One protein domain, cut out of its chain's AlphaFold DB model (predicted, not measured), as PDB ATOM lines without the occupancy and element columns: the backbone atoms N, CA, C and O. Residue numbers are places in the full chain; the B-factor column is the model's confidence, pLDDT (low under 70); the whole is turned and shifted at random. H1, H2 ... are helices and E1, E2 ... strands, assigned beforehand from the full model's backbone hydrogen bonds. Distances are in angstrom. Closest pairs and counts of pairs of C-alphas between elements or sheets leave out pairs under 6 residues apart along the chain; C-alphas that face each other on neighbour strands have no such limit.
ATOM      1  N   ILE A  31     149.938 137.681 105.139       65.56
ATOM      2  CA  ILE A  31     151.079 138.070 104.318       65.56
ATOM      3  C   ILE A  31     151.869 139.085 105.140       65.56
ATOM      4  O   ILE A  31     151.457 140.228 105.319       65.56
ATOM      5  N   GLN A  32     152.981 138.623 105.705       79.81
ATOM      6  CA  GLN A  32     154.056 139.524 106.096       79.81
ATOM      7  C   GLN A  32     154.759 139.970 104.826       79.81
ATOM      8  O   GLN A  32     154.994 139.161 103.929       79.81
ATOM      9  N   GLY A  33     155.101 141.242 104.749       87.69
ATOM     10  CA  GLY A  33     155.747 141.763 103.561       87.69
ATOM     11  C   GLY A  33     156.002 143.246 103.668       87.69
ATOM     12  O   GLY A  33     155.870 143.846 104.736       87.69
ATOM     13  N   PHE A  34     156.348 143.829 102.533       92.00
ATOM     14  CA  PHE A  34     156.474 145.263 102.397       92.00
ATOM     15  C   PHE A  34     155.826 145.724 101.097       92.00
ATOM     16  O   PHE A  34     155.698 144.955 100.145       92.00
ATOM     17  N   ARG A  35     155.416 146.985 101.069       89.56
ATOM     18  CA  ARG A  35     154.970 147.696  99.876       89.56
ATOM     19  C   ARG A  35     155.843 148.927  99.713       89.56
ATOM     20  O   ARG A  35     156.135 149.604 100.697       89.56
ATOM     21  N   LEU A  36     156.258 149.175  98.480       87.06
ATOM     22  CA  LEU A  36     156.855 150.440  98.083       87.06
ATOM     23  C   LEU A  36     155.771 151.259  97.398       87.06
ATOM     24  O   LEU A  36     155.103 150.768  96.490       87.06
ATOM     25  N   ASP A  37     155.595 152.476  97.877       83.00
ATOM     26  CA  ASP A  37     154.630 153.440  97.385       83.00
ATOM     27  C   ASP A  37     155.418 154.546  96.675       83.00
ATOM     28  O   ASP A  37     156.385 155.066  97.227       83.00
ATOM     29  N   PHE A  38     155.034 154.890  95.451       78.12
ATOM     30  CA  PHE A  38     155.613 156.007  94.706       78.12
ATOM     31  C   PHE A  38     154.470 156.859  94.179       78.12
ATOM     32  O   PHE A  38     153.497 156.319  93.644       78.12
ATOM     33  N   GLU A  39     154.571 158.173  94.331       70.75
ATOM     34  CA  GLU A  39     153.609 159.078  93.715       70.75
ATOM     35  C   GLU A  39     153.779 159.074  92.190       70.75
ATOM     36  O   GLU A  39     154.877 158.925  91.643       70.75
ATOM     37  N   GLN A  40     152.632 159.143  91.514       59.34
ATOM     38  CA  GLN A  40     152.403 158.696  90.138       59.34
ATOM     39  C   GLN A  40     153.256 159.435  89.092       59.34
ATOM     40  O   GLN A  40     153.545 158.888  88.024       59.34
ATOM     41  N   ASP A  41     153.719 160.635  89.428       60.56
ATOM     42  CA  ASP A  41     154.437 161.534  88.527       60.56
ATOM     43  C   ASP A  41     155.798 160.980  88.086       60.56
ATOM     44  O   ASP A  41     156.193 161.166  86.935       60.56
ATOM     45  N   PHE A  42     156.494 160.229  88.951       55.00
ATOM     46  CA  PHE A  42     157.808 159.657  88.630       55.00
ATOM     47  C   PHE A  42     157.734 158.599  87.519       55.00
ATOM     48  O   PHE A  42     158.567 158.559  86.611       55.00
ATOM     49  N   LEU A  43     156.730 157.722  87.582       60.12
ATOM     50  CA  LEU A  43     156.637 156.579  86.678       60.12
ATOM     51  C   LEU A  43     156.113 156.994  85.296       60.12
ATOM     52  O   LEU A  43     156.555 156.456  84.285       60.12
ATOM     53  N   LEU A  44     155.194 157.965  85.247       62.88
ATOM     54  CA  LEU A  44     154.585 158.439  84.001       62.88
ATOM     55  C   LEU A  44     155.602 159.116  83.073       62.88
ATOM     56  O   LEU A  44     155.570 158.877  81.866       62.88
ATOM     57  N   GLU A  45     156.532 159.905  83.619       60.00
ATOM     58  CA  GLU A  45     157.603 160.522  82.829       60.00
ATOM     59  C   GLU A  45     158.617 159.473  82.343       60.00
ATOM     60  O   GLU A  45     158.939 159.439  81.155       60.00
ATOM     61  N   TYR A  46     159.039 158.548  83.218       59.56
ATOM     62  CA  TYR A  46     159.935 157.444  82.844       59.56
ATOM     63  C   TYR A  46     159.341 156.537  81.753       59.56
ATOM     64  O   TYR A  46     160.055 156.058  80.874       59.56
ATOM     65  N   MET A  47     158.023 156.318  81.774       62.03
ATOM     66  CA  MET A  47     157.309 155.519  80.773       62.03
ATOM     67  C   MET A  47     156.970 156.287  79.484       62.03
ATOM     68  O   MET A  47     156.333 155.722  78.597       62.03
ATOM     69  N   GLY A  48     157.392 157.549  79.351       58.22
ATOM     70  CA  GLY A  48     157.218 158.327  78.124       58.22
ATOM     71  C   GLY A  48     155.836 158.965  77.954       58.22
ATOM     72  O   GLY A  48     155.458 159.290  76.829       58.22
ATOM     73  N   PHE A  49     155.093 159.199  79.044       63.28
ATOM     74  CA  PHE A  49     153.786 159.876  79.039       63.28
ATOM     75  C   PHE A  49     153.812 161.264  79.720       63.28
ATOM     76  O   PHE A  49     152.998 161.529  80.609       63.28
ATOM     77  N   PRO A  50     154.678 162.207  79.296       55.53
ATOM     78  CA  PRO A  50     154.838 163.503  79.966       55.53
ATOM     79  C   PRO A  50     153.612 164.428  79.844       55.53
ATOM     80  O   PRO A  50     153.496 165.400  80.578       55.53
ATOM     81  N   ILE A  51     152.687 164.147  78.915       52.22
ATOM     82  CA  ILE A  51     151.511 164.989  78.621       52.22
ATOM     83  C   ILE A  51     150.372 164.775  79.631       52.22
ATOM     84  O   ILE A  51     149.531 165.655  79.801       52.22
ATOM     85  N   LEU A  52     150.340 163.629  80.321       52.84
ATOM     86  CA  LEU A  52     149.304 163.331  81.318       52.84
ATOM     87  C   LEU A  52     149.564 164.017  82.666       52.84
ATOM     88  O   LEU A  52     148.665 164.058  83.504       52.84
ATOM     89  N   ASN A  53     150.753 164.597  82.856       55.97
ATOM     90  CA  ASN A  53     151.065 165.396  84.028       55.97
ATOM     91  C   ASN A  53     150.748 166.881  83.764       55.97
ATOM     92  O   ASN A  53     151.553 167.634  83.210       55.97
ATOM     93  N   SER A  54     149.520 167.283  84.102       49.38
ATOM     94  CA  SER A  54     149.049 168.665  83.930       49.38
ATOM     95  C   SER A  54     149.607 169.634  84.978       49.38
ATOM     96  O   SER A  54     149.725 170.826  84.689       49.38
ATOM     97  N   ASP A  55     150.022 169.127  86.143       53.50
ATOM     98  CA  ASP A  55     150.784 169.887  87.129       53.50
ATOM     99  C   ASP A  55     152.266 169.589  86.895       53.50
ATOM    100  O   ASP A  55     152.866 168.715  87.509       53.50
ATOM    101  N   ARG A  56     152.876 170.322  85.955       51.56
ATOM    102  CA  ARG A  56     154.302 170.207  85.570       51.56
ATOM    103  C   ARG A  56     155.295 170.434  86.723       51.56
ATOM    104  O   ARG A  56     156.501 170.507  86.505       51.56
ATOM    105  N   ASN A  57     154.793 170.551  87.942       51.53
ATOM    106  CA  ASN A  57     155.479 170.984  89.125       51.53
ATOM    107  C   ASN A  57     155.385 169.840  90.153       51.53
ATOM    108  O   ASN A  57     154.574 169.813  91.068       51.53
ATOM    109  N   TYR A  58     156.189 168.820  89.900       59.03
ATOM    110  CA  TYR A  58     156.971 168.020  90.842       59.03
ATOM    111  C   TYR A  58     156.610 168.054  92.353       59.03
ATOM    112  O   TYR A  58     157.365 168.565  93.178       59.03
ATOM    113  N   THR A  59     155.516 167.402  92.759       58.69
ATOM    114  CA  THR A  59     155.424 166.858  94.130       58.69
ATOM    115  C   THR A  59     155.779 165.379  94.061       58.69
ATOM    116  O   THR A  59     155.162 164.629  93.313       58.69
ATOM    117  N   GLN A  60     156.844 164.973  94.752       72.75
ATOM    118  CA  GLN A  60     157.307 163.587  94.723       72.75
ATOM    119  C   GLN A  60     157.197 162.955  96.094       72.75
ATOM    120  O   GLN A  60     157.877 163.368  97.036       72.75
ATOM    121  N   GLY A  61     156.386 161.911  96.163       78.31
ATOM    122  CA  GLY A  61     156.273 161.041  97.311       78.31
ATOM    123  C   GLY A  61     156.906 159.678  97.075       78.31
ATOM    124  O   GLY A  61     156.754 159.069  96.015       78.31
ATOM    125  N   ALA A  62     157.589 159.177  98.093       84.25
ATOM    126  CA  ALA A  62     157.991 157.785  98.179       84.25
ATOM    127  C   ALA A  62     157.684 157.258  99.580       84.25
ATOM    128  O   ALA A  62     157.849 157.958 100.579       84.25
ATOM    129  N   GLY A  63     157.261 156.007  99.669       89.44
ATOM    130  CA  GLY A  63     156.916 155.372 100.923       89.44
ATOM    131  C   GLY A  63     157.343 153.919 100.959       89.44
ATOM    132  O   GLY A  63     157.381 153.227  99.946       89.44
ATOM    133  N   VAL A  64     157.647 153.446 102.158       92.75
ATOM    134  CA  VAL A  64     157.776 152.022 102.447       92.75
ATOM    135  C   VAL A  64     156.810 151.673 103.559       92.75
ATOM    136  O   VAL A  64     156.794 152.318 104.606       92.75
ATOM    137  N   THR A  65     156.000 150.647 103.331       93.56
ATOM    138  CA  THR A  65     155.051 150.120 104.308       93.56
ATOM    139  C   THR A  65     155.421 148.684 104.636       93.56
ATOM    140  O   THR A  65     155.494 147.858 103.735       93.56
ATOM    141  N   LEU A  66     155.635 148.369 105.908       92.69
ATOM    142  CA  LEU A  66     155.834 147.014 106.412       92.69
ATOM    143  C   LEU A  66     154.513 146.462 106.947       92.69
ATOM    144  O   LEU A  66     153.857 147.104 107.768       92.69
ATOM    145  N   PHE A  67     154.156 145.251 106.524       90.56
ATOM    146  CA  PHE A  67     153.003 144.507 107.021       90.56
ATOM    147  C   PHE A  67     153.490 143.478 108.030       90.56
ATOM    148  O   PHE A  67     154.152 142.499 107.678       90.56
ATOM    149  N   LEU A  68     153.165 143.700 109.299       86.12
ATOM    150  CA  LEU A  68     153.544 142.822 110.396       86.12
ATOM    151  C   LEU A  68     152.321 142.108 110.947       86.12
ATOM    152  O   LEU A  68     151.203 142.627 110.912       86.12
ATOM    153  N   LYS A  69     152.534 140.911 111.501       81.88
ATOM    154  CA  LYS A  69     151.460 140.206 112.204       81.88
ATOM    155  C   LYS A  69     150.834 141.145 113.247       81.88
ATOM    156  O   LYS A  69     151.580 141.876 113.905       81.88
ATOM    157  N   PRO A  70     149.500 141.131 113.412       69.62
ATOM    158  CA  PRO A  70     148.848 141.982 114.394       69.62
ATOM    159  C   PRO A  70     149.453 141.708 115.777       69.62
ATOM    160  O   PRO A  70     149.392 140.586 116.280       69.62
ATOM    161  N   SER A  71     150.081 142.718 116.380       74.25
ATOM    162  CA  SER A  71     150.516 142.647 117.774       74.25
ATOM    163  C   SER A  71     149.358 143.087 118.647       74.25
ATOM    164  O   SER A  71     148.845 144.190 118.460       74.25
ATOM    165  N   GLN A  72     149.003 142.284 119.652       72.19
ATOM    166  CA  GLN A  72     147.968 142.648 120.623       72.19
ATOM    167  C   GLN A  72     148.212 144.032 121.237       72.19
ATOM    168  O   GLN A  72     147.259 144.761 121.469       72.19
ATOM    169  N   LYS A  73     149.470 144.453 121.434       79.38
ATOM    170  CA  LYS A  73     149.784 145.789 121.968       79.38
ATOM    171  C   LYS A  73     149.382 146.916 121.012       79.38
ATOM    172  O   LYS A  73     148.773 147.889 121.438       79.38
ATOM    173  N   ILE A  74     149.709 146.777 119.727       76.12
ATOM    174  CA  ILE A  74     149.375 147.764 118.686       76.12
ATOM    175  C   ILE A  74     147.867 147.805 118.475       76.12
ATOM    176  O   ILE A  74     147.262 148.875 118.451       76.12
ATOM    177  N   THR A  75     147.268 146.625 118.343       77.62
ATOM    178  CA  THR A  75     145.832 146.482 118.159       77.62
ATOM    179  C   THR A  75     145.085 147.070 119.349       77.62
ATOM    180  O   THR A  75     144.170 147.851 119.137       77.62
ATOM    181  N   ASN A  76     145.519 146.826 120.587       81.06
ATOM    182  CA  ASN A  76     144.905 147.439 121.765       81.06
ATOM    183  C   ASN A  76     145.159 148.952 121.845       81.06
ATOM    184  O   ASN A  76     144.295 149.674 122.324       81.06
ATOM    185  N   CYS A  77     146.299 149.454 121.361       81.12
ATOM    186  CA  CYS A  77     146.570 150.893 121.299       81.12
ATOM    187  C   CYS A  77     145.581 151.618 120.367       81.12
ATOM    188  O   CYS A  77     145.002 152.634 120.740       81.12
ATOM    189  N   LEU A  78     145.335 151.075 119.169       80.44
ATOM    190  CA  LEU A  78     144.449 151.699 118.177       80.44
ATOM    191  C   LEU A  78     142.962 151.348 118.397       80.44
ATOM    192  O   LEU A  78     142.066 152.170 118.186       80.44
ATOM    193  N   PHE A  79     142.677 150.126 118.835       80.88
ATOM    194  CA  PHE A  79     141.342 149.531 118.930       80.88
ATOM    195  C   PHE A  79     140.982 149.098 120.361       80.88
ATOM    196  O   PHE A  79     140.239 148.138 120.527       80.88
ATOM    197  N   SER A  80     141.434 149.824 121.390       76.50
ATOM    198  CA  SER A  80     141.142 149.538 122.813       76.50
ATOM    199  C   SER A  80     139.662 149.268 123.125       76.50
ATOM    200  O   SER A  80     139.358 148.469 124.005       76.50
ATOM    201  N   ASN A  81     138.746 149.899 122.384       69.81
ATOM    202  CA  ASN A  81     137.295 149.775 122.568       69.81
ATOM    203  C   ASN A  81     136.651 148.616 121.785       69.81
ATOM    204  O   ASN A  81     135.444 148.412 121.896       69.81
ATOM    205  N   PHE A  82     137.406 147.883 120.962       68.38
ATOM    206  CA  PHE A  82     136.879 146.750 120.205       68.38
ATOM    207  C   PHE A  82     137.240 145.446 120.903       68.38
ATOM    208  O   PHE A  82     138.407 145.080 121.036       68.38
ATOM    209  N   SER A  83     136.207 144.728 121.337       60.69
ATOM    210  CA  SER A  83     136.360 143.399 121.915       60.69
ATOM    211  C   SER A  83     136.936 142.433 120.875       60.69
ATOM    212  O   SER A  83     136.398 142.301 119.772       60.69
ATOM    213  N   GLN A  84     138.010 141.726 121.240       62.81
ATOM    214  CA  GLN A  84     138.531 140.599 120.454       62.81
ATOM    215  C   GLN A  84     137.628 139.354 120.563       62.81
ATOM    216  O   GLN A  84     137.849 138.369 119.862       62.81
ATOM    217  N   ASN A  85     136.597 139.390 121.415       53.47
ATOM    218  CA  ASN A  85     135.672 138.280 121.616       53.47
ATOM    219  C   ASN A  85     134.546 138.352 120.573       53.47
ATOM    220  O   ASN A  85     133.491 138.930 120.826       53.47
ATOM    221  N   GLY A  86     134.781 137.800 119.382       63.25
ATOM    222  CA  GLY A  86     133.784 137.701 118.311       63.25
ATOM    223  C   GLY A  86     134.363 137.139 117.011       63.25
ATOM    224  O   GLY A  86     135.550 136.839 116.932       63.25
ATOM    225  N   SER A  87     133.546 137.045 115.959       73.00
ATOM    226  CA  SER A  87     133.959 136.677 114.589       73.00
ATOM    227  C   SER A  87     134.808 137.748 113.880       73.00
ATOM    228  O   SER A  87     135.035 137.664 112.674       73.00
ATOM    229  N   ASN A  88     135.279 138.751 114.620       80.75
ATOM    230  CA  ASN A  88     136.053 139.870 114.107       80.75
ATOM    231  C   ASN A  88     137.448 139.419 113.665       80.75
ATOM    232  O   ASN A  88     138.084 138.582 114.308       80.75
ATOM    233  N   PHE A  89     137.948 140.013 112.586       81.81
ATOM    234  CA  PHE A  89     139.248 139.670 112.022       81.81
ATOM    235  C   PHE A  89     140.146 140.904 111.926       81.81
ATOM    236  O   PHE A  89     139.786 141.897 111.294       81.81
ATOM    237  N   PHE A  90     141.334 140.832 112.528       83.62
ATOM    238  CA  PHE A  90     142.353 141.872 112.408       83.62
ATOM    239  C   PHE A  90     143.282 141.580 111.235       83.62
ATOM    240  O   PHE A  90     143.901 140.517 111.156       83.62
ATOM    241  N   TYR A  91     143.428 142.566 110.358       84.44
ATOM    242  CA  TYR A  91     144.461 142.563 109.332       84.44
ATOM    243  C   TYR A  91     145.842 142.815 109.955       84.44
ATOM    244  O   TYR A  91     145.922 143.322 111.081       84.44
ATOM    245  N   PRO A  92     146.939 142.489 109.244       85.94
ATOM    246  CA  PRO A  92     148.287 142.900 109.624       85.94
ATOM    247  C   PRO A  92     148.367 144.382 110.018       85.94
ATOM    248  O   PRO A  92     147.657 145.234 109.476       85.94
ATOM    249  N   ALA A  93     149.224 144.687 110.990       88.62
ATOM    250  CA  ALA A  93     149.561 146.066 111.311       88.62
ATOM    251  C   ALA A  93     150.493 146.612 110.225       88.62
ATOM    252  O   ALA A  93     151.453 145.949 109.830       88.62
ATOM    253  N   GLU A  94     150.201 147.817 109.761       91.31
ATOM    254  CA  GLU A  94     150.967 148.537 108.757       91.31
ATOM    255  C   GLU A  94     151.836 149.583 109.444       91.31
ATOM    256  O   GLU A  94     151.327 150.441 110.162       91.31
ATOM    257  N   PHE A  95     153.140 149.515 109.206       92.75
ATOM    258  CA  PHE A  95     154.108 150.521 109.626       92.75
ATOM    259  C   PHE A  95     154.672 151.198 108.395       92.75
ATOM    260  O   PHE A  95     155.338 150.541 107.601       92.75
ATOM    261  N   SER A  96     154.416 152.489 108.228       94.06
ATOM    262  CA  SER A  96     154.855 153.221 107.046       94.06
ATOM    263  C   SER A  96     155.867 154.302 107.388       94.06
ATOM    264  O   SER A  96     155.647 155.061 108.329       94.06
ATOM    265  N   LEU A  97     156.914 154.422 106.580       93.06
ATOM    266  CA  LEU A  97     157.716 155.633 106.458       93.06
ATOM    267  C   LEU A  97     157.403 156.244 105.095       93.06
ATOM    268  O   LEU A  97     157.578 155.580 104.078       93.06
ATOM    269  N   GLN A  98     156.927 157.482 105.086       90.44
ATOM    270  CA  GLN A  98     156.559 158.220 103.884       90.44
ATOM    271  C   GLN A  98     157.381 159.504 103.821       90.44
ATOM    272  O   GLN A  98     157.598 160.164 104.835       90.44
ATOM    273  N   LEU A  99     157.843 159.841 102.629       86.62
ATOM    274  CA  LEU A  99     158.537 161.073 102.302       86.62
ATOM    275  C   LEU A  99     157.736 161.752 101.201       86.62
ATOM    276  O   LEU A  99     157.490 161.118 100.187       86.62
ATOM    277  N   GLY A 100     157.378 163.015 101.388       83.62
ATOM    278  CA  GLY A 100     156.854 163.900 100.355       83.62
ATOM    279  C   GLY A 100     157.800 165.078 100.154       83.62
ATOM    280  O   GLY A 100     158.326 165.628 101.123       83.62
ATOM    281  N   ALA A 101     158.034 165.463  98.908       80.00
ATOM    282  CA  ALA A 101     158.832 166.620  98.528       80.00
ATOM    283  C   ALA A 101     157.960 167.610  97.754       80.00
ATOM    284  O   ALA A 101     157.343 167.227  96.766       80.00
ATOM    285  N   PHE A 102     157.952 168.870  98.183       78.88
ATOM    286  CA  PHE A 102     157.235 169.973  97.548       78.88
ATOM    287  C   PHE A 102     158.237 170.925  96.897       78.88
ATOM    288  O   PHE A 102     159.227 171.300  97.532       78.88
ATOM    289  N   THR A 103     157.981 171.337  95.656       75.75
ATOM    290  CA  THR A 103     158.815 172.314  94.936       75.75
ATOM    291  C   THR A 103     157.985 173.416  94.308       75.75
ATOM    292  O   THR A 103     156.884 173.134  93.836       75.75
ATOM    293  N   PRO A 104     158.499 174.652  94.232       76.44
ATOM    294  CA  PRO A 104     157.876 175.684  93.418       76.44
ATOM    295  C   PRO A 104     157.872 175.288  91.941       76.44
ATOM    296  O   PRO A 104     158.630 174.417  91.501       76.44
ATOM    297  N   ASN A 105     157.050 175.979  91.166       75.94
ATOM    298  CA  ASN A 105     156.977 175.812  89.721       75.94
ATOM    299  C   ASN A 105     158.261 176.319  89.045       75.94
ATOM    300  O   ASN A 105     158.769 175.719  88.099       75.94
ATOM    301  N   GLU A 106     158.820 177.419  89.557       77.50
ATOM    302  CA  GLU A 106     160.101 177.956  89.099       77.50
ATOM    303  C   GLU A 106     161.256 177.370  89.919       77.50
ATOM    304  O   GLU A 106     161.590 177.832  91.013       77.50
ATOM    305  N   LEU A 107     161.893 176.331  89.372       73.31
ATOM    306  CA  LEU A 107     162.945 175.586  90.065       73.31
ATOM    307  C   LEU A 107     164.273 176.356  90.192       73.31
ATOM    308  O   LEU A 107     165.149 175.974  90.977       73.31
ATOM    309  N   ARG A 108     164.461 177.427  89.416       75.00
ATOM    310  CA  ARG A 108     165.725 178.176  89.377       75.00
ATOM    311  C   ARG A 108     165.786 179.316  90.384       75.00
ATOM    312  O   ARG A 108     166.885 179.819  90.617       75.00
ATOM    313  N   ASP A 109     164.665 179.713  90.984       75.19
ATOM    314  CA  ASP A 109     164.672 180.723  92.040       75.19
ATOM    315  C   ASP A 109     165.035 180.070  93.389       75.19
ATOM    316  O   ASP A 109     164.342 179.158  93.852       75.19
ATOM    317  N   PRO A 110     166.133 180.487  94.044       73.12
ATOM    318  CA  PRO A 110     166.483 179.981  95.366       73.12
ATOM    319  C   PRO A 110     165.616 180.572  96.489       73.12
ATOM    320  O   PRO A 110     165.736 180.128  97.634       73.12
ATOM    321  N   LYS A 111     164.798 181.597  96.216       79.69
ATOM    322  CA  LYS A 111     163.945 182.261  97.206       79.69
ATOM    323  C   LYS A 111     162.508 181.739  97.130       79.69
ATOM    324  O   LYS A 111     162.039 181.384  96.054       79.69
ATOM    325  N   PRO A 112     161.771 181.741  98.257       80.00
ATOM    326  CA  PRO A 112     160.331 181.521  98.227       80.00
ATOM    327  C   PRO A 112     159.645 182.550  97.321       80.00
ATOM    328  O   PRO A 112     159.850 183.756  97.482       80.00
ATOM    329  N   ILE A 113     158.819 182.068  96.394       82.69
ATOM    330  CA  ILE A 113     158.035 182.900  95.481       82.69
ATOM    331  C   ILE A 113     156.651 183.100  96.097       82.69
ATOM    332  O   ILE A 113     155.971 182.144  96.462       82.69
ATOM    333  N   ILE A 114     156.228 184.357  96.240       85.31
ATOM    334  CA  ILE A 114     154.907 184.677  96.790       85.31
ATOM    335  C   ILE A 114     153.826 184.136  95.849       85.31
ATOM    336  O   ILE A 114     153.842 184.426  94.656       85.31
ATOM    337  N   GLY A 115     152.868 183.391  96.403       84.06
ATOM    338  CA  GLY A 115     151.792 182.768  95.629       84.06
ATOM    339  C   GLY A 115     152.165 181.417  95.017       84.06
ATOM    340  O   GLY A 115     151.315 180.804  94.379       84.06
ATOM    341  N   ASP A 116     153.389 180.938  95.248       80.06
ATOM    342  CA  ASP A 116     153.825 179.584  94.922       80.06
ATOM    343  C   ASP A 116     154.194 178.827  96.208       80.06
ATOM    344  O   ASP A 116     154.365 179.410  97.286       80.06
ATOM    345  N   ARG A 117     154.295 177.505  96.119       77.69
ATOM    346  CA  ARG A 117     154.684 176.661  97.250       77.69
ATOM    347  C   ARG A 117     156.207 176.689  97.447       77.69
ATOM    348  O   ARG A 117     156.956 176.681  96.472       77.69
ATOM    349  N   PRO A 118     156.705 176.717  98.696       79.06
ATOM    350  CA  PRO A 118     158.139 176.703  98.950       79.06
ATOM    351  C   PRO A 118     158.735 175.316  98.694       79.06
ATOM    352  O   PRO A 118     158.035 174.303  98.740       79.06
ATOM    353  N   TYR A 119     160.059 175.265  98.535       78.25
ATOM    354  CA  TYR A 119     160.799 174.019  98.712       78.25
ATOM    355  C   TYR A 119     160.579 173.491 100.128       78.25
ATOM    356  O   TYR A 119     160.872 174.187 101.099       78.25
ATOM    357  N   SER A 120     160.058 172.273 100.253       79.94
ATOM    358  CA  SER A 120     159.822 171.659 101.557       79.94
ATOM    359  C   SER A 120     159.798 170.138 101.473       79.94
ATOM    360  O   SER A 120     159.577 169.553 100.413       79.94
ATOM    361  N   THR A 121     160.009 169.489 102.612       83.69
ATOM    362  CA  THR A 121     159.831 168.045 102.786       83.69
ATOM    363  C   THR A 121     158.800 167.772 103.858       83.69
ATOM    364  O   THR A 121     158.717 168.499 104.846       83.69
ATOM    365  N   LEU A 122     158.083 166.667 103.705       85.75
ATOM    366  CA  LEU A 122     157.293 166.039 104.746       85.75
ATOM    367  C   LEU A 122     157.810 164.618 104.948       85.75
ATOM    368  O   LEU A 122     157.774 163.811 104.027       85.75
ATOM    369  N   VAL A 123     158.284 164.300 106.148       88.62
ATOM    370  CA  VAL A 123     158.639 162.928 106.533       88.62
ATOM    371  C   VAL A 123     157.618 162.452 107.546       88.62
ATOM    372  O   VAL A 123     157.477 163.073 108.594       88.62
ATOM    373  N   MET A 124     156.914 161.362 107.257       92.06
ATOM    374  CA  MET A 124     155.872 160.807 108.114       92.06
ATOM    375  C   MET A 124     156.168 159.367 108.498       92.06
ATOM    376  O   MET A 124     156.390 158.508 107.650       92.06
ATOM    377  N   LEU A 125     156.082 159.094 109.792       94.00
ATOM    378  CA  LEU A 125     155.984 157.754 110.344       94.00
ATOM    379  C   LEU A 125     154.522 157.469 110.661       94.00
ATOM    380  O   LEU A 125     153.850 158.268 111.306       94.00
ATOM    381  N   GLY A 126     154.030 156.327 110.207       93.56
ATOM    382  CA  GLY A 126     152.641 155.925 110.352       93.56
ATOM    383  C   GLY A 126     152.522 154.533 110.935       93.56
ATOM    384  O   GLY A 126     153.287 153.635 110.585       93.56
ATOM    385  N   ILE A 127     151.525 154.349 111.789       92.88
ATOM    386  CA  ILE A 127     151.022 153.044 112.186       92.88
ATOM    387  C   ILE A 127     149.540 152.974 111.855       92.88
ATOM    388  O   ILE A 127     148.767 153.859 112.219       92.88
ATOM    389  N   LYS A 128     149.126 151.920 111.162       91.44
ATOM    390  CA  LYS A 128     147.735 151.704 110.775       91.44
ATOM    391  C   LYS A 128     147.350 150.260 111.034       91.44
ATOM    392  O   LYS A 128     148.147 149.344 110.860       91.44
ATOM    393  N   ASN A 129     146.117 150.034 111.458       89.88
ATOM    394  CA  ASN A 129     145.575 148.691 111.561       89.88
ATOM    395  C   ASN A 129     144.109 148.680 111.116       89.88
ATOM    396  O   ASN A 129     143.404 149.686 111.227       89.88
ATOM    397  N   SER A 130     143.680 147.549 110.560       88.50
ATOM    398  CA  SER A 130     142.341 147.383 110.000       88.50
ATOM    399  C   SER A 130     141.641 146.204 110.666       88.50
ATOM    400  O   SER A 130     142.256 145.166 110.917       88.50
ATOM    401  N   LEU A 131     140.352 146.367 110.932       86.75
ATOM    402  CA  LEU A 131     139.486 145.408 111.602       86.75
ATOM    403  C   LEU A 131     138.252 145.155 110.739       86.75
ATOM    404  O   LEU A 131     137.522 146.093 110.425       86.75
ATOM    405  N   MET A 132     138.004 143.895 110.394       86.00
ATOM    406  CA  MET A 132     136.733 143.456 109.828       86.00
ATOM    407  C   MET A 132     135.782 143.072 110.958       86.00
ATOM    408  O   MET A 132     136.068 142.149 111.725       86.00
ATOM    409  N   ILE A 133     134.647 143.761 111.037       85.81
ATOM    410  CA  ILE A 133     133.524 143.396 111.896       85.81
ATOM    411  C   ILE A 133     132.588 142.528 111.058       85.81
ATOM    412  O   ILE A 133     131.776 143.039 110.287       85.81
ATOM    413  N   GLU A 134     132.729 141.209 111.184       81.69
ATOM    414  CA  GLU A 134     132.042 140.234 110.323       81.69
ATOM    415  C   GLU A 134     130.514 140.347 110.426       81.69
ATOM    416  O   GLU A 134     129.818 140.279 109.415       81.69
ATOM    417  N   ALA A 135     129.990 140.576 111.637       82.94
ATOM    418  CA  ALA A 135     128.553 140.723 111.878       82.94
ATOM    419  C   ALA A 135     127.936 141.909 111.110       82.94
ATOM    420  O   ALA A 135     126.791 141.836 110.676       82.94
ATOM    421  N   GLU A 136     128.711 142.978 110.918       83.12
ATOM    422  CA  GLU A 136     128.281 144.210 110.247       83.12
ATOM    423  C   GLU A 136     128.784 144.299 108.797       83.12
ATOM    424  O   GLU A 136     128.487 145.275 108.112       83.12
ATOM    425  N   LYS A 137     129.574 143.317 108.331       82.38
ATOM    426  CA  LYS A 137     130.330 143.367 107.061       82.38
ATOM    427  C   LYS A 137     131.095 144.684 106.871       82.38
ATOM    428  O   LYS A 137     131.148 145.247 105.773       82.38
ATOM    429  N   LYS A 138     131.667 145.192 107.959       83.94
ATOM    430  CA  LYS A 138     132.219 146.545 108.032       83.94
ATOM    431  C   LYS A 138     133.718 146.506 108.261       83.94
ATOM    432  O   LYS A 138     134.187 145.886 109.215       83.94
ATOM    433  N   LEU A 139     134.462 147.230 107.428       86.44
ATOM    434  CA  LEU A 139     135.887 147.457 107.638       86.44
ATOM    435  C   LEU A 139     136.085 148.763 108.404       86.44
ATOM    436  O   LEU A 139     135.675 149.832 107.947       86.44
ATOM    437  N   VAL A 140     136.735 148.669 109.557       87.94
ATOM    438  CA  VAL A 140     137.186 149.815 110.344       87.94
ATOM    439  C   VAL A 140     138.693 149.921 110.202       87.94
ATOM    440  O   VAL A 140     139.410 148.973 110.516       87.94
ATOM    441  N   GLN A 141     139.192 151.076 109.779       89.75
ATOM    442  CA  GLN A 141     140.629 151.334 109.749       89.75
ATOM    443  C   GLN A 141     140.954 152.499 110.662       89.75
ATOM    444  O   GLN A 141     140.282 153.533 110.624       89.75
ATOM    445  N   LYS A 142     142.001 152.329 111.463       90.69
ATOM    446  CA  LYS A 142     142.540 153.380 112.315       90.69
ATOM    447  C   LYS A 142     144.012 153.559 112.032       90.69
ATOM    448  O   LYS A 142     144.741 152.574 111.909       90.69
ATOM    449  N   GLY A 143     144.426 154.813 111.955       91.44
ATOM    450  CA  GLY A 143     145.804 155.191 111.702       91.44
ATOM    451  C   GLY A 143     146.249 156.317 112.619       91.44
ATOM    452  O   GLY A 143     145.451 157.187 112.973       91.44
ATOM    453  N   LEU A 144     147.524 156.288 112.982       91.94
ATOM    454  CA  LEU A 144     148.228 157.350 113.682       91.94
ATOM    455  C   LEU A 144     149.499 157.670 112.904       91.94
ATOM    456  O   LEU A 144     150.283 156.772 112.602       91.94
ATOM    457  N   TYR A 145     149.694 158.946 112.605       91.88
ATOM    458  CA  TYR A 145     150.820 159.445 111.836       91.88
ATOM    459  C   TYR A 145     151.493 160.582 112.583       91.88
ATOM    460  O   TYR A 145     150.834 161.514 113.047       91.88
ATOM    461  N   LEU A 146     152.814 160.498 112.669       93.38
ATOM    462  CA  LEU A 146     153.688 161.538 113.172       93.38
ATOM    463  C   LEU A 146     154.571 162.008 112.023       93.38
ATOM    464  O   LEU A 146     155.342 161.228 111.466       93.38
ATOM    465  N   GLY A 147     154.431 163.274 111.670       90.81
ATOM    466  CA  GLY A 147     155.145 163.918 110.587       90.81
ATOM    467  C   GLY A 147     156.039 165.047 111.064       90.81
ATOM    468  O   GLY A 147     155.754 165.704 112.065       90.81
ATOM    469  N   ILE A 148     157.094 165.295 110.304       88.00
ATOM    470  CA  ILE A 148     157.912 166.495 110.399       88.00
ATOM    471  C   ILE A 148     157.898 167.164 109.029       88.00
ATOM    472  O   ILE A 148     158.223 166.527 108.025       88.00
ATOM    473  N   LEU A 149     157.520 168.439 109.002       85.38
ATOM    474  CA  LEU A 149     157.517 169.280 107.812       85.38
ATOM    475  C   LEU A 149     158.659 170.304 107.890       85.38
ATOM    476  O   LEU A 149     158.907 170.880 108.952       85.38
ATOM    477  N   GLY A 150     159.305 170.552 106.751       76.00
ATOM    478  CA  GLY A 150     160.347 171.570 106.609       76.00
ATOM    479  C   GLY A 150     161.750 171.076 106.953       76.00
ATOM    480  O   GLY A 150     162.577 171.862 107.399       76.00
ATOM    481  N   ILE A 151     162.033 169.778 106.779       74.00
ATOM    482  CA  ILE A 151     163.409 169.280 106.885       74.00
ATOM    483  C   ILE A 151     164.161 169.688 105.613       74.00
ATOM    484  O   ILE A 151     163.867 169.208 104.512       74.00
ATOM    485  N   ASP A 152     165.154 170.555 105.764       68.00
ATOM    486  CA  ASP A 152     166.038 170.942 104.669       68.00
ATOM    487  C   ASP A 152     166.952 169.776 104.268       68.00
ATOM    488  O   ASP A 152     167.510 169.080 105.116       68.00
ATOM    489  N   GLY A 153     167.130 169.565 102.960       66.12
ATOM    490  CA  GLY A 153     168.075 168.579 102.420       66.12
ATOM    491  C   GLY A 153     167.418 167.403 101.694       66.12
ATOM    492  O   GLY A 153     167.596 167.313 100.482       66.12
ATOM    493  N   PRO A 154     166.634 166.522 102.350       68.19
ATOM    494  CA  PRO A 154     166.164 165.278 101.734       68.19
ATOM    495  C   PRO A 154     165.387 165.450 100.419       68.19
ATOM    496  O   PRO A 154     165.660 164.708  99.479       68.19
ATOM    497  N   ALA A 155     164.484 166.437 100.304       63.97
ATOM    498  CA  ALA A 155     163.784 166.727  99.040       63.97
ATOM    499  C   ALA A 155     164.765 167.174  97.963       63.97
ATOM    500  O   ALA A 155     164.779 166.606  96.877       63.97
ATOM    501  N   ARG A 156     165.604 168.173  98.270       68.25
ATOM    502  CA  ARG A 156     166.573 168.725  97.318       68.25
ATOM    503  C   ARG A 156     167.526 167.644  96.836       68.25
ATOM    504  O   ARG A 156     167.774 167.548  95.643       68.25
ATOM    505  N   ASP A 157     168.069 166.843  97.742       72.38
ATOM    506  CA  ASP A 157     169.074 165.838  97.418       72.38
ATOM    507  C   ASP A 157     168.458 164.678  96.627       72.38
ATOM    508  O   ASP A 157     169.075 164.203  95.671       72.38
ATOM    509  N   LEU A 158     167.238 164.248  96.972       69.88
ATOM    510  CA  LEU A 158     166.497 163.244  96.208       69.88
ATOM    511  C   LEU A 158     166.165 163.759  94.803       69.88
ATOM    512  O   LEU A 158     166.506 163.108  93.818       69.88
ATOM    513  N   GLN A 159     165.593 164.955  94.697       66.19
ATOM    514  CA  GLN A 159     165.237 165.555  93.413       66.19
ATOM    515  C   GLN A 159     166.456 165.881  92.563       66.19
ATOM    516  O   GLN A 159     166.460 165.605  91.374       66.19
ATOM    517  N   THR A 160     167.536 166.388  93.158       72.19
ATOM    518  CA  THR A 160     168.793 166.626  92.440       72.19
ATOM    519  C   THR A 160     169.356 165.320  91.890       72.19
ATOM    520  O   THR A 160     169.874 165.308  90.779       72.19
ATOM    521  N   LYS A 161     169.267 164.212  92.637       74.06
ATOM    522  CA  LYS A 161     169.696 162.896  92.140       74.06
ATOM    523  C   LYS A 161     168.825 162.416  90.982       74.06
ATOM    524  O   LYS A 161     169.378 161.956  89.988       74.06
ATOM    525  N   ILE A 162     167.504 162.557  91.091       69.12
ATOM    526  CA  ILE A 162     166.563 162.177  90.029       69.12
ATOM    527  C   ILE A 162     166.799 163.037  88.781       69.12
ATOM    528  O   ILE A 162     167.062 162.501  87.708       69.12
ATOM    529  N   HIS A 163     166.831 164.364  88.925       69.38
ATOM    530  CA  HIS A 163     167.030 165.298  87.817       69.38
ATOM    531  C   HIS A 163     168.393 165.109  87.151       69.38
ATOM    532  O   HIS A 163     168.455 165.085  85.930       69.38
ATOM    533  N   LYS A 164     169.474 164.874  87.908       72.31
ATOM    534  CA  LYS A 164     170.788 164.536  87.327       72.31
ATOM    535  C   LYS A 164     170.774 163.254  86.493       72.31
ATOM    536  O   LYS A 164     171.595 163.128  85.595       72.31
ATOM    537  N   GLY A 165     169.894 162.301  86.803       70.00
ATOM    538  CA  GLY A 165     169.711 161.093  85.997       70.00
ATOM    539  C   GLY A 165     168.888 161.325  84.726       70.00
ATOM    540  O   GLY A 165     169.013 160.555  83.780       70.00
ATOM    541  N   MET A 166     168.066 162.378  84.700       67.75
ATOM    542  CA  MET A 166     167.124 162.687  83.614       67.75
ATOM    543  C   MET A 166     167.590 163.833  82.709       67.75
ATOM    544  O   MET A 166     167.120 163.948  81.580       67.75
ATOM    545  N   ASN A 167     168.508 164.680  83.181       67.81
ATOM    546  CA  ASN A 167     169.024 165.824  82.443       67.81
ATOM    547  C   ASN A 167     170.507 165.670  82.078       67.81
ATOM    548  O   ASN A 167     171.323 165.117  82.810       67.81
TER     549      ASN A 167
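This is residues 31 to 167 of the 183 residues of the protein "DUF2219 family protein" of Bacteroidetes bacterium (UniProt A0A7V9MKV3). The model is a long, twisted sheet of five strands, with H2 over the sheet near one end of its strands and H3 over the same face near the other end. H1 only grazes the sheet, and the longest axis runs from the long link between H2 and E3 to the long link between E3 and E4. The printed part has 137 residues, with three named helices and five named strands in the order E1 H1 E2 H2 E3 E4 E5 H3; the sheet's order is E1, E2, E3, E4, E5, antiparallel throughout. The class is mixed, helices and strands. The whole is loose, with a radius of gyration of the C-alphas of 19.4 A, and elongated, spanning 59 by 31 by 25 A.

E1 is residues 33 to 38, with C-alpha 33 at (155.747, 141.763, 103.561). H1, residues 41 to 46, follows after a tight link. E2 is residues 60 to 68, 26.3 A long, and H2 is residues 72 to 79. E3 is residues 93 to 102, 28.6 A long. E4, residues 120 to 133, is the longest strand at 40.0 A. E5 is residues 138 to 149, 34.0 A long. H3, residues 154 to 166, is 18.3 A long and ends with C-alpha 166 at (167.124, 162.687, 83.614).

E1 and E5 are the edge strands. E1 and E2 are antiparallel at 169 degrees, with N 35 and O 65 2.8 A apart, within hydrogen-bond range. E2 and E3 stand at 172 degrees, with N 64 and O 97 at 2.9 A. E3, E4 and E5 form a meander, each strand the antiparallel neighbour of the one before. The hairpin of E3 and E4 has N 98 and O 124 at 2.8 A; that of E4 and E5 has N 127 and O 144 at 2.8 A. Residues 89 to 90 also pair, antiparallel, with residues 131 to 132 of E4. H1 is only just on the sheet, with 5 pairs of C-alphas within 10 A, and grazes it with residues 41 to 42. H2's height over the sheet is 8.7 A; its closest C-alphas to E5 are those of Leu 78 and Lys 142, 6.4 A. H3, on the same face, has a height of 10.5 A and runs across the strands, at 75 degrees to E3 on the local plane; its closest C-alphas to E3 are those of Ala 155 and Ala 101, 5.0 A. H2 and H3 are apart. Every O i to N i+4 pair is within hydrogen-bond range in H2 and H3; in H1, 1 of 2 is.

The C-alphas farthest apart are those of Asn 85 and Arg 108, 59.4 A. The printed part has no cut. The links H1 to E2, H2 to E3 and E3 to E4 are long. The mean pLDDT of the printed part is 77.1, and 39 residues are under 70, among them residues 40 to 59 and 81 to 86.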